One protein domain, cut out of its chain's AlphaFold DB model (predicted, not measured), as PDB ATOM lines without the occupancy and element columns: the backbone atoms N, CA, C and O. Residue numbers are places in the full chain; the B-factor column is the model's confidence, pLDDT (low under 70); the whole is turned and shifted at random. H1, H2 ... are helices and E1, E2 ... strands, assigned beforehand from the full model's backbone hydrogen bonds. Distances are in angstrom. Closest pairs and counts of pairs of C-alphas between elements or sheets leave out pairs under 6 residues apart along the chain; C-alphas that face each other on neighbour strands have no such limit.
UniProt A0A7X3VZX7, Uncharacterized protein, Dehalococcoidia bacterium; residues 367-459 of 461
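This is residues 367 to 459 of the 461 residues of an uncharacterized protein of Dehalococcoidia bacterium (UniProt A0A7X3VZX7). A small three-stranded sheet forms the middle of this domain, with the long helix H1 packed along one face and an arch of three shorter helices, H2, H3 and H4, spanning the other. H2 and H4 are the two ends of the arch, while H3 between them only grazes the sheet; just before E1, residues 368 to 369 pair with its residues 374 to 375. The printed part has 93 residues, with four named helices and three named strands in the order E1, H1, E2, H2, H3, H4, E3. The sheet's order is E1, E3, E2, all antiparallel, and the class is mixed, helices and strands. The whole is compact, with a radius of gyration of the C-alphas of 13.1 A and spans of 34 by 30 by 18 A.

Begin with the sheet: find C-alpha 373 at (192.553, 168.488, 108.111), where E1, residues 373 to 380, starts its 22.5 A. Its neighbour E3, residues 451 to 458, runs 23.7 A to C-alpha 458 at (196.082, 167.996, 105.026). E2 is short, residues 404 to 406. H1, residues 383 to 400, runs 25.6 A from C-alpha 383 at (183.697, 156.586, 87.372). H2 is residues 415 to 423, H3 residues 425 to 433, and H4 residues 435 to 446, 16.2 A long.

Look first at the inner strand E3. Beside E1, N 376 and O 455 are 3.0 A apart, within hydrogen-bond range; beside E2, N 405 and O 456 are 2.9 A apart. H1 is on the sheet at a height of 7.1 A, over E2 and along the strands, at 4 degrees to E2 on the local plane; their closest C-alphas, Arg 390 and Val 406, are 6.0 A apart. E1, H1 and E2 form a split strand-helix-strand unit, two strands running the same way with E3 between them, and its crossover is right-handed. H2 is on the opposite face from H1, at a height of 9.5 A; its closest C-alpha pair with E3 is Gly 417 and Val 456, 6.2 A. H4 is on the sheet too, where Leu 439 and Ala 452 of E3 are the closest C-alphas, 7.1 A apart. With H2 and H4 on one face and H1 on the other, there are three layers, helices on both faces of a sheet. H2 and H3 are close but not clearly touching: the C-alphas of Ala 421 and Val 428 are 6.0 A apart. H3 and H4 meet only through their link. In H1, H2, H3 and H4 every O i to N i+4 pair is within hydrogen-bond range.

The C-alphas farthest apart are those of Gly 401 and Glu 444, 35.9 A. The printed part has no cut and no long link. Its mean pLDDT is 96.0, and no printed residue is under 70.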
ATOM      1  N   LEU A 367     182.407 168.246 105.304       97.31
ATOM      2  CA  LEU A 367     181.816 167.658 106.511       97.31
ATOM      3  C   LEU A 367     182.524 168.104 107.786       97.31
ATOM      4  O   LEU A 367     181.888 168.197 108.834       97.31
ATOM      5  N   CYS A 368     183.829 168.355 107.706       95.75
ATOM      6  CA  CYS A 368     184.644 168.704 108.857       95.75
ATOM      7  C   CYS A 368     185.856 169.531 108.435       95.75
ATOM      8  O   CYS A 368     186.546 169.189 107.472       95.75
ATOM      9  N   ILE A 369     186.153 170.566 109.218       94.44
ATOM     10  CA  ILE A 369     187.384 171.345 109.122       94.44
ATOM     11  C   ILE A 369     188.013 171.405 110.512       94.44
ATOM     12  O   ILE A 369     187.437 171.956 111.449       94.44
ATOM     13  N   THR A 370     189.210 170.848 110.639       91.88
ATOM     14  CA  THR A 370     190.064 170.998 111.816       91.88
ATOM     15  C   THR A 370     191.237 171.912 111.480       91.88
ATOM     16  O   THR A 370     191.402 172.362 110.347       91.88
ATOM     17  N   LYS A 371     192.096 172.167 112.467       87.75
ATOM     18  CA  LYS A 371     193.350 172.891 112.248       87.75
ATOM     19  C   LYS A 371     194.240 172.219 111.191       87.75
ATOM     20  O   LYS A 371     194.947 172.906 110.454       87.75
ATOM     21  N   ASP A 372     194.230 170.890 111.158       92.50
ATOM     22  CA  ASP A 372     195.198 170.083 110.418       92.50
ATOM     23  C   ASP A 372     194.577 169.371 109.210       92.50
ATOM     24  O   ASP A 372     195.306 168.997 108.291       92.50
ATOM     25  N   TYR A 373     193.246 169.245 109.152       94.81
ATOM     26  CA  TYR A 373     192.553 168.488 108.111       94.81
ATOM     27  C   TYR A 373     191.266 169.163 107.632       94.81
ATOM     28  O   TYR A 373     190.544 169.794 108.398       94.81
ATOM     29  N   MET A 374     190.933 168.948 106.362       95.81
ATOM     30  CA  MET A 374     189.583 169.116 105.831       95.81
ATOM     31  C   MET A 374     189.102 167.781 105.274       95.81
ATOM     32  O   MET A 374     189.832 167.126 104.531       95.81
ATOM     33  N   VAL A 375     187.862 167.413 105.594       97.50
ATOM     34  CA  VAL A 375     187.184 166.244 105.027       97.50
ATOM     35  C   VAL A 375     185.936 166.703 104.289       97.50
ATOM     36  O   VAL A 375     185.078 167.372 104.871       97.50
ATOM     37  N   ALA A 376     185.819 166.332 103.017       97.31
ATOM     38  CA  ALA A 376     184.655 166.650 102.200       97.31
ATOM     39  C   ALA A 376     184.164 165.433 101.399       97.31
ATOM     40  O   ALA A 376     184.961 164.557 101.054       97.31
ATOM     41  N   PRO A 377     182.858 165.368 101.103       97.62
ATOM     42  CA  PRO A 377     182.287 164.312 100.287       97.62
ATOM     43  C   PRO A 377     182.528 164.578  98.799       97.62
ATOM     44  O   PRO A 377     182.459 165.715  98.332       97.62
ATOM     45  N   VAL A 378     182.751 163.508  98.039       96.88
ATOM     46  CA  VAL A 378     182.825 163.526  96.574       96.88
ATOM     47  C   VAL A 378     181.681 162.672  96.048       96.88
ATOM     48  O   VAL A 378     181.751 161.449  96.109       96.88
ATOM     49  N   VAL A 379     180.623 163.311  95.551       97.12
ATOM     50  CA  VAL A 379     179.408 162.625  95.085       97.12
ATOM     51  C   VAL A 379     179.438 162.467  93.565       97.12
ATOM     52  O   VAL A 379     179.707 163.424  92.838       97.12
ATOM     53  N   PHE A 380     179.172 161.262  93.059       97.56
ATOM     54  CA  PHE A 380     179.286 160.944  91.634       97.56
ATOM     55  C   PHE A 380     178.296 159.858  91.197       97.56
ATOM     56  O   PHE A 380     177.898 159.010  91.978       97.56
ATOM     57  N   ARG A 381     177.913 159.843  89.911       96.56
ATOM     58  CA  ARG A 381     177.113 158.744  89.310       96.56
ATOM     59  C   ARG A 381     177.927 157.764  88.473       96.56
ATOM     60  O   ARG A 381     177.429 156.730  88.043       96.56
ATOM     61  N   THR A 382     179.131 158.168  88.079       97.00
ATOM     62  CA  THR A 382     179.967 157.411  87.144       97.00
ATOM     63  C   THR A 382     181.432 157.600  87.491       97.00
ATOM     64  O   THR A 382     181.836 158.703  87.864       97.00
ATOM     65  N   GLU A 383     182.233 156.568  87.237       96.94
ATOM     66  CA  GLU A 383     183.697 156.586  87.372       96.94
ATOM     67  C   GLU A 383     184.326 157.795  86.659       96.94
ATOM     68  O   GLU A 383     185.162 158.497  87.210       96.94
ATOM     69  N   LYS A 384     183.837 158.142  85.459       97.50
ATOM     70  CA  LYS A 384     184.314 159.319  84.711       97.50
ATOM     71  C   LYS A 384     184.082 160.646  85.453       97.50
ATOM     72  O   LYS A 384     184.890 161.571  85.321       97.50
ATOM     73  N   THR A 385     182.952 160.773  86.151       96.38
ATOM     74  CA  THR A 385     182.621 161.982  86.925       96.38
ATOM     75  C   THR A 385     183.518 162.063  88.151       96.38
ATOM     76  O   THR A 385     184.171 163.090  88.340       96.38
ATOM     77  N   PHE A 386     183.650 160.953  88.882       98.06
ATOM     78  CA  PHE A 386     184.584 160.828  89.999       98.06
ATOM     79  C   PHE A 386     186.015 161.201  89.591       98.06
ATOM     80  O   PHE A 386     186.613 162.106  90.164       98.06
ATOM     81  N   ASP A 387     186.530 160.602  88.518       98.12
ATOM     82  CA  ASP A 387     187.862 160.874  87.974       98.12
ATOM     83  C   ASP A 387     188.097 162.352  87.648       98.12
ATOM     84  O   ASP A 387     189.225 162.851  87.708       98.12
ATOM     85  N   THR A 388     187.044 163.056  87.230       97.75
ATOM     86  CA  THR A 388     187.117 164.484  86.921       97.75
ATOM     87  C   THR A 388     187.249 165.298  88.200       97.75
ATOM     88  O   THR A 388     188.221 166.043  88.315       97.75
ATOM     89  N   MET A 389     186.371 165.073  89.181       96.19
ATOM     90  CA  MET A 389     186.430 165.741  90.487       96.19
ATOM     91  C   MET A 389     187.741 165.435  91.221       96.19
ATOM     92  O   MET A 389     188.400 166.334  91.734       96.19
ATOM     93  N   ARG A 390     188.194 164.176  91.187       97.62
ATOM     94  CA  ARG A 390     189.477 163.748  91.755       97.62
ATOM     95  C   ARG A 390     190.649 164.547  91.196       97.62
ATOM     96  O   ARG A 390     191.494 165.012  91.956       97.62
ATOM     97  N   ARG A 391     190.709 164.738  89.874       97.75
ATOM     98  CA  ARG A 391     191.758 165.559  89.245       97.75
ATOM     99  C   ARG A 391     191.660 167.034  89.624       97.75
ATOM    100  O   ARG A 391     192.696 167.691  89.685       97.75
ATOM    101  N   GLU A 392     190.455 167.557  89.832       95.75
ATOM    102  CA  GLU A 392     190.242 168.944  90.258       95.75
ATOM    103  C   GLU A 392     190.733 169.169  91.690       95.75
ATOM    104  O   GLU A 392     191.522 170.090  91.904       95.75
ATOM    105  N   TYR A 393     190.387 168.283  92.631       95.31
ATOM    106  CA  TYR A 393     190.899 168.336  94.005       95.31
ATOM    107  C   TYR A 393     192.421 168.217  94.065       95.31
ATOM    108  O   TYR A 393     193.067 169.048  94.704       95.31
ATOM    109  N   ILE A 394     193.003 167.235  93.362       96.31
ATOM    110  CA  ILE A 394     194.461 167.046  93.323       96.31
ATOM    111  C   ILE A 394     195.144 168.304  92.788       96.31
ATOM    112  O   ILE A 394     196.065 168.809  93.419       96.31
ATOM    113  N   ARG A 395     194.661 168.861  91.671       96.44
ATOM    114  CA  ARG A 395     195.242 170.080  91.097       96.44
ATOM    115  C   ARG A 395     195.143 171.264  92.057       96.44
ATOM    116  O   ARG A 395     196.124 171.977  92.227       96.44
ATOM    117  N   ALA A 396     193.981 171.475  92.674       93.75
ATOM    118  CA  ALA A 396     193.780 172.576  93.611       93.75
ATOM    119  C   ALA A 396     194.710 172.464  94.832       93.75
ATOM    120  O   ALA A 396     195.267 173.468  95.275       93.75
ATOM    121  N   CYS A 397     194.920 171.249  95.346       94.56
ATOM    122  CA  CYS A 397     195.840 171.005  96.454       94.56
ATOM    123  C   CYS A 397     197.305 171.177  96.027       94.56
ATOM    124  O   CYS A 397     198.047 171.868  96.717       94.56
ATOM    125  N   GLU A 398     197.708 170.661  94.861       94.44
ATOM    126  CA  GLU A 398     199.055 170.858  94.302       94.44
ATOM    127  C   GLU A 398     199.385 172.348  94.105       94.44
ATOM    128  O   GLU A 398     200.465 172.800  94.485       94.44
ATOM    129  N   GLU A 399     198.448 173.132  93.559       94.12
ATOM    130  CA  GLU A 399     198.593 174.585  93.384       94.12
ATOM    131  C   GLU A 399     198.712 175.327  94.724       94.12
ATOM    132  O   GLU A 399     199.434 176.323  94.818       94.12
ATOM    133  N   ALA A 400     198.042 174.829  95.767       91.00
ATOM    134  CA  ALA A 400     198.116 175.356  97.126       91.00
ATOM    135  C   ALA A 400     199.310 174.814  97.939       91.00
ATOM    136  O   ALA A 400     199.548 175.290  99.051       91.00
ATOM    137  N   GLY A 401     200.069 173.848  97.406       93.19
ATOM    138  CA  GLY A 401     201.165 173.180  98.111       93.19
ATOM    139  C   GLY A 401     200.700 172.279  99.259       93.19
ATOM    140  O   GLY A 401     201.364 172.225 100.291       93.19
ATOM    141  N   LEU A 402     199.548 171.624  99.102       94.12
ATOM    142  CA  LEU A 402     198.915 170.767 100.101       94.12
ATOM    143  C   LEU A 402     198.836 169.322  99.620       94.12
ATOM    144  O   LEU A 402     198.636 169.059  98.434       94.12
ATOM    145  N   ASP A 403     198.936 168.395 100.567       94.94
ATOM    146  CA  ASP A 403     198.718 166.976 100.312       94.94
ATOM    147  C   ASP A 403     197.225 166.646 100.444       94.94
ATOM    148  O   ASP A 403     196.557 167.082 101.389       94.94
ATOM    149  N   CYS A 404     196.696 165.837  99.526       96.25
ATOM    150  CA  CYS A 404     195.332 165.326  99.614       96.25
ATOM    151  C   CYS A 404     195.220 163.873  99.148       96.25
ATOM    152  O   CYS A 404     195.934 163.434  98.244       96.25
ATOM    153  N   GLU A 405     194.252 163.160  99.711       97.00
ATOM    154  CA  GLU A 405     193.820 161.839  99.269       97.00
ATOM    155  C   GLU A 405     192.352 161.902  98.855       97.00
ATOM    156  O   GLU A 405     191.523 162.444  99.580       97.00
ATOM    157  N   VAL A 406     192.042 161.368  97.673       97.44
ATOM    158  CA  VAL A 406     190.680 161.315  97.128       97.44
ATOM    159  C   VAL A 406     190.340 159.860  96.827       97.44
ATOM    160  O   VAL A 406     191.020 159.234  96.004       97.44
ATOM    161  N   SER A 407     189.290 159.368  97.475       96.88
ATOM    162  CA  SER A 407     188.762 158.007  97.392       96.88
ATOM    163  C   SER A 407     187.344 158.024  96.819       96.88
ATOM    164  O   SER A 407     186.578 158.945  97.100       96.88
ATOM    165  N   ASP A 408     187.003 157.023  96.011       96.50
ATOM    166  CA  ASP A 408     185.633 156.730  95.566       96.50
ATOM    167  C   ASP A 408     184.840 155.950  96.622       96.50
ATOM    168  O   ASP A 408     183.615 155.957  96.601       96.50
ATOM    169  N   GLU A 409     185.526 155.337  97.588       96.19
ATOM    170  CA  GLU A 409     184.912 154.702  98.751       96.19
ATOM    171  C   GLU A 409     184.677 155.707  99.888       96.19
ATOM    172  O   GLU A 409     185.524 156.569 100.165       96.19
ATOM    173  N   TRP A 410     183.554 155.552 100.599       97.62
ATOM    174  CA  TRP A 410     183.272 156.274 101.840       97.62
ATOM    175  C   TRP A 410     184.099 155.701 102.991       97.62
ATOM    176  O   TRP A 410     183.651 154.833 103.739       97.62
ATOM    177  N   GLY A 411     185.345 156.148 103.108       96.00
ATOM    178  CA  GLY A 411     186.249 155.681 104.148       96.00
ATOM    179  C   GLY A 411     187.572 156.433 104.175       96.00
ATOM    180  O   GLY A 411     187.911 157.194 103.273       96.00
ATOM    181  N   PHE A 412     188.332 156.194 105.239       96.38
ATOM    182  CA  PHE A 412     189.603 156.865 105.520       96.38
ATOM    183  C   PHE A 412     190.798 155.974 105.166       96.38
ATOM    184  O   PHE A 412     191.702 155.775 105.973       96.38
ATOM    185  N   MET A 413     190.774 155.395 103.964       89.50
ATOM    186  CA  MET A 413     191.867 154.569 103.448       89.50
ATOM    187  C   MET A 413     192.982 155.458 102.886       89.50
ATOM    188  O   MET A 413     192.698 156.433 102.195       89.50
ATOM    189  N   GLY A 414     194.243 155.095 103.128       90.62
ATOM    190  CA  GLY A 414     195.403 155.871 102.676       90.62
ATOM    191  C   GLY A 414     196.160 156.531 103.827       90.62
ATOM    192  O   GLY A 414     195.738 156.493 104.975       90.62
ATOM    193  N   LEU A 415     197.323 157.109 103.535       95.31
ATOM    194  CA  LEU A 415     198.237 157.638 104.550       95.31
ATOM    195  C   LEU A 415     197.682 158.877 105.263       95.31
ATOM    196  O   LEU A 415     197.936 159.063 106.453       95.31
ATOM    197  N   ILE A 416     196.978 159.754 104.547       96.81
ATOM    198  CA  ILE A 416     196.369 160.966 105.114       96.81
ATOM    199  C   ILE A 416     195.068 160.597 105.825       96.81
ATOM    200  O   ILE A 416     194.847 161.059 106.944       96.81
ATOM    201  N   GLY A 417     194.247 159.738 105.213       97.06
ATOM    202  CA  GLY A 417     193.025 159.217 105.825       97.06
ATOM    203  C   GLY A 417     193.287 158.483 107.143       97.06
ATOM    204  O   GLY A 417     192.675 158.812 108.158       97.06
ATOM    205  N   GLU A 418     194.247 157.555 107.166       97.38
ATOM    206  CA  GLU A 418     194.627 156.805 108.372       97.38
ATOM    207  C   GLU A 418     195.187 157.722 109.468       97.38
ATOM    208  O   GLU A 418     194.901 157.513 110.649       97.38
ATOM    209  N   ALA A 419     195.950 158.758 109.097       97.19
ATOM    210  CA  ALA A 419     196.443 159.750 110.051       97.19
ATOM    211  C   ALA A 419     195.288 160.538 110.687       97.19
ATOM    212  O   ALA A 419     195.207 160.610 111.913       97.19
ATOM    213  N   PHE A 420     194.347 161.037 109.876       97.38
ATOM    214  CA  PHE A 420     193.141 161.695 110.385       97.38
ATOM    215  C   PHE A 420     192.337 160.763 111.299       97.38
ATOM    216  O   PHE A 420     191.948 161.163 112.390       97.38
ATOM    217  N   ALA A 421     192.145 159.501 110.911       97.25
ATOM    218  CA  ALA A 421     191.396 158.541 111.715       97.25
ATOM    219  C   ALA A 421     192.058 158.201 113.056       97.25
ATOM    220  O   ALA A 421     191.366 157.908 114.032       97.25
ATOM    221  N   MET A 422     193.389 158.252 113.118       96.94
ATOM    222  CA  MET A 422     194.137 158.064 114.357       96.94
ATOM    223  C   MET A 422     194.067 159.295 115.270       96.94
ATOM    224  O   MET A 422     193.995 159.140 116.490       96.94
ATOM    225  N   GLU A 423     194.112 160.498 114.699       96.50
ATOM    226  CA  GLU A 423     194.100 161.762 115.445       96.50
ATOM    227  C   GLU A 423     192.689 162.164 115.902       96.50
ATOM    228  O   GLU A 423     192.524 162.694 116.998       96.50
ATOM    229  N   GLU A 424     191.669 161.864 115.096       96.25
ATOM    230  CA  GLU A 424     190.291 162.340 115.261       96.25
ATOM    231  C   GLU A 424     189.246 161.198 115.186       96.25
ATOM    232  O   GLU A 424     188.285 161.269 114.407       96.25
ATOM    233  N   PRO A 425     189.370 160.126 115.996       96.12
ATOM    234  CA  PRO A 425     188.533 158.927 115.863       96.12
ATOM    235  C   PRO A 425     187.030 159.192 116.050       96.12
ATOM    236  O   PRO A 425     186.213 158.575 115.369       96.12
ATOM    237  N   GLY A 426     186.650 160.133 116.925       95.38
ATOM    238  CA  GLY A 426     185.242 160.506 117.119       95.38
ATOM    239  C   GLY A 426     184.640 161.194 115.890       95.38
ATOM    240  O   GLY A 426     183.531 160.874 115.472       95.38
ATOM    241  N   LYS A 427     185.400 162.083 115.235       96.19
ATOM    242  CA  LYS A 427     184.952 162.743 113.999       96.19
ATOM    243  C   LYS A 427     184.790 161.737 112.862       96.19
ATOM    244  O   LYS A 427     183.837 161.846 112.095       96.19
ATOM    245  N   VAL A 428     185.678 160.740 112.776       97.56
ATOM    246  CA  VAL A 428     185.541 159.634 111.817       97.56
ATOM    247  C   VAL A 428     184.227 158.894 112.013       97.56
ATOM    248  O   VAL A 428     183.496 158.734 111.041       97.56
ATOM    249  N   GLU A 429     183.893 158.489 113.238       96.94
ATOM    250  CA  GLU A 429     182.625 157.807 113.526       96.94
ATOM    251  C   GLU A 429     181.426 158.628 113.030       96.94
ATOM    252  O   GLU A 429     180.585 158.119 112.291       96.94
ATOM    253  N   HIS A 430     181.396 159.927 113.330       96.56
ATOM    254  CA  HIS A 430     180.297 160.800 112.913       96.56
ATOM    255  C   HIS A 430     180.215 161.005 111.395       96.56
ATOM    256  O   HIS A 430     179.115 161.054 110.842       96.56
ATOM    257  N   ILE A 431     181.355 161.100 110.707       97.88
ATOM    258  CA  ILE A 431     181.399 161.183 109.240       97.88
ATOM    259  C   ILE A 431     180.915 159.867 108.618       97.88
ATOM    260  O   ILE A 431     180.147 159.884 107.657       97.88
ATOM    261  N   MET A 432     181.289 158.721 109.181       97.88
ATOM    262  CA  MET A 432     180.813 157.424 108.701       97.88
ATOM    263  C   MET A 432     179.296 157.271 108.875       97.88
ATOM    264  O   MET A 432     178.623 156.835 107.946       97.88
ATOM    265  N   GLU A 433     178.738 157.713 110.006       97.12
ATOM    266  CA  GLU A 433     177.287 157.715 110.259       97.12
ATOM    267  C   GLU A 433     176.496 158.654 109.331       97.12
ATOM    268  O   GLU A 433     175.291 158.472 109.157       97.12
ATOM    269  N   SER A 434     177.148 159.661 108.741       97.44
ATOM    270  CA  SER A 434     176.485 160.660 107.892       97.44
ATOM    271  C   SER A 434     176.149 160.181 106.473       97.44
ATOM    272  O   SER A 434     175.353 160.832 105.798       97.44
ATOM    273  N   TYR A 435     176.730 159.058 106.026       97.81
ATOM    274  CA  TYR A 435     176.702 158.611 104.628       97.81
ATOM    275  C   TYR A 435     175.291 158.514 104.039       97.81
ATOM    276  O   TYR A 435     174.974 159.224 103.086       97.81
ATOM    277  N   ASP A 436     174.442 157.662 104.629       96.94
ATOM    278  CA  ASP A 436     173.137 157.326 104.055       96.94
ATOM    279  C   ASP A 436     172.261 158.574 103.916       96.94
ATOM    280  O   ASP A 436     171.699 158.837 102.857       96.94
ATOM    281  N   HIS A 437     172.185 159.397 104.969       96.62
ATOM    282  CA  HIS A 437     171.311 160.562 104.926       96.62
ATOM    283  C   HIS A 437     171.838 161.668 104.011       96.62
ATOM    284  O   HIS A 437     171.040 162.322 103.345       96.62
ATOM    285  N   LEU A 438     173.157 161.888 103.967       97.38
ATOM    286  CA  LEU A 438     173.746 162.849 103.037       97.38
ATOM    287  C   LEU A 438     173.442 162.455 101.590       97.38
ATOM    288  O   LEU A 438     173.055 163.313 100.796       97.38
ATOM    289  N   LEU A 439     173.588 161.170 101.262       97.00
ATOM    290  CA  LEU A 439     173.330 160.667  99.918       97.00
ATOM    291  C   LEU A 439     171.841 160.744  99.565       97.00
ATOM    292  O   LEU A 439     171.515 161.236  98.489       97.00
ATOM    293  N   ASP A 440     170.947 160.369 100.488       95.94
ATOM    294  CA  ASP A 440     169.494 160.506 100.317       95.94
ATOM    295  C   ASP A 440     169.097 161.956 100.010       95.94
ATOM    296  O   ASP A 440     168.340 162.220  99.074       95.94
ATOM    297  N   ARG A 441     169.632 162.916 100.776       94.81
ATOM    298  CA  ARG A 441     169.374 164.351 100.579       94.81
ATOM    299  C   ARG A 441     169.903 164.837  99.235       94.81
ATOM    300  O   ARG A 441     169.223 165.591  98.539       94.81
ATOM    301  N   TYR A 442     171.100 164.401  98.848       96.44
ATOM    302  CA  TYR A 442     171.682 164.756  97.557       96.44
ATOM    303  C   TYR A 442     170.868 164.181  96.388       96.44
ATOM    304  O   TYR A 442     170.608 164.885  95.409       96.44
ATOM    305  N   ASP A 443     170.415 162.932  96.500       96.81
ATOM    306  CA  ASP A 443     169.560 162.264  95.516       96.81
ATOM    307  C   ASP A 443     168.175 162.918  95.412       96.81
ATOM    308  O   ASP A 443     167.628 163.024  94.312       96.81
ATOM    309  N   GLU A 444     167.624 163.417  96.519       94.50
ATOM    310  CA  GLU A 444     166.392 164.210  96.526       94.50
ATOM    311  C   GLU A 444     166.547 165.493  95.689       94.50
ATOM    312  O   GLU A 444     165.687 165.810  94.866       94.50
ATOM    313  N   ALA A 445     167.674 166.198  95.844       93.50
ATOM    314  CA  ALA A 445     167.945 167.461  95.159       93.50
ATOM    315  C   ALA A 445     168.352 167.291  93.682       93.50
ATOM    316  O   ALA A 445     167.974 168.093  92.822       93.50
ATOM    317  N   HIS A 446     169.141 166.259  93.368       94.31
ATOM    318  CA  HIS A 446     169.799 166.107  92.065       94.31
ATOM    319  C   HIS A 446     169.317 164.894  91.255       94.31
ATOM    320  O   HIS A 446     169.744 164.708  90.106       94.31
ATOM    321  N   GLY A 447     168.400 164.097  91.803       95.88
ATOM    322  CA  GLY A 447     167.898 162.841  91.249       95.88
ATOM    323  C   GLY A 447     168.730 161.630  91.692       95.88
ATOM    324  O   GLY A 447     169.921 161.782  91.969       95.88
ATOM    325  N   PRO A 448     168.155 160.417  91.678       96.25
ATOM    326  CA  PRO A 448     168.751 159.256  92.325       96.25
ATOM    327  C   PRO A 448     169.990 158.696  91.615       96.25
ATOM    328  O   PRO A 448     170.256 158.999  90.442       96.25
ATOM    329  N   GLY A 449     170.676 157.787  92.306       95.38
ATOM    330  CA  GLY A 449     171.695 156.904  91.732       95.38
ATOM    331  C   GLY A 449     173.110 157.458  91.822       95.38
ATOM    332  O   GLY A 449     173.943 157.137  90.970       95.38
ATOM    333  N   HIS A 450     173.361 158.326  92.798       97.75
ATOM    334  CA  HIS A 450     174.713 158.713  93.155       97.75
ATOM    335  C   HIS A 450     175.343 157.695  94.114       97.75
ATOM    336  O   HIS A 450     174.661 156.984  94.848       97.75
ATOM    337  N   GLU A 451     176.666 157.657  94.100       97.38
ATOM    338  CA  GLU A 451     177.531 157.103  95.134       97.38
ATOM    339  C   GLU A 451     178.341 158.263  95.731       97.38
ATOM    340  O   GLU A 451     178.414 159.351  95.141       97.38
ATOM    341  N   ALA A 452     178.958 158.048  96.893       97.50
ATOM    342  CA  ALA A 452     179.822 159.048  97.500       97.50
ATOM    343  C   ALA A 452     181.112 158.437  98.050       97.50
ATOM    344  O   ALA A 452     181.093 157.429  98.754       97.50
ATOM    345  N   GLY A 453     182.219 159.114  97.762       97.88
ATOM    346  CA  GLY A 453     183.522 158.890  98.373       97.88
ATOM    347  C   GLY A 453     183.957 160.086  99.219       97.88
ATOM    348  O   GLY A 453     183.188 161.030  99.427       97.88
ATOM    349  N   LEU A 454     185.203 160.070  99.688       98.19
ATOM    350  CA  LEU A 454     185.768 161.129 100.526       98.19
ATOM    351  C   LEU A 454     187.040 161.724  99.923       98.19
ATOM    352  O   LEU A 454     187.876 161.027  99.345       98.19
ATOM    353  N   VAL A 455     187.213 163.027 100.132       97.44
ATOM    354  CA  VAL A 455     188.506 163.701 100.031       97.44
ATOM    355  C   VAL A 455     188.974 164.119 101.421       97.44
ATOM    356  O   VAL A 455     188.221 164.724 102.185       97.44
ATOM    357  N   VAL A 456     190.231 163.807 101.732       97.75
ATOM    358  CA  VAL A 456     190.925 164.235 102.950       97.75
ATOM    359  C   VAL A 456     192.110 165.101 102.539       97.75
ATOM    360  O   VAL A 456     193.009 164.647 101.832       97.75
ATOM    361  N   ILE A 457     192.107 166.360 102.966       96.25
ATOM    362  CA  ILE A 457     193.153 167.344 102.661       96.25
ATOM    363  C   ILE A 457     193.907 167.649 103.946       96.25
ATOM    364  O   ILE A 457     193.290 168.025 104.942       96.25
ATOM    365  N   ARG A 458     195.237 167.543 103.922       95.00
ATOM    366  CA  ARG A 458     196.082 167.996 105.026       95.00
ATOM    367  C   ARG A 458     196.301 169.503 104.908       95.00
ATOM    368  O   ARG A 458     196.872 169.991 103.935       95.00
ATOM    369  N   LEU A 459     195.829 170.252 105.899       90.62
ATOM    370  CA  LEU A 459     195.925 171.710 105.950       90.62
ATOM    371  C   LEU A 459     197.245 172.178 106.573       90.62
ATOM    372  O   LEU A 459     197.743 173.245 106.205       90.62
TER     373      LEU A 459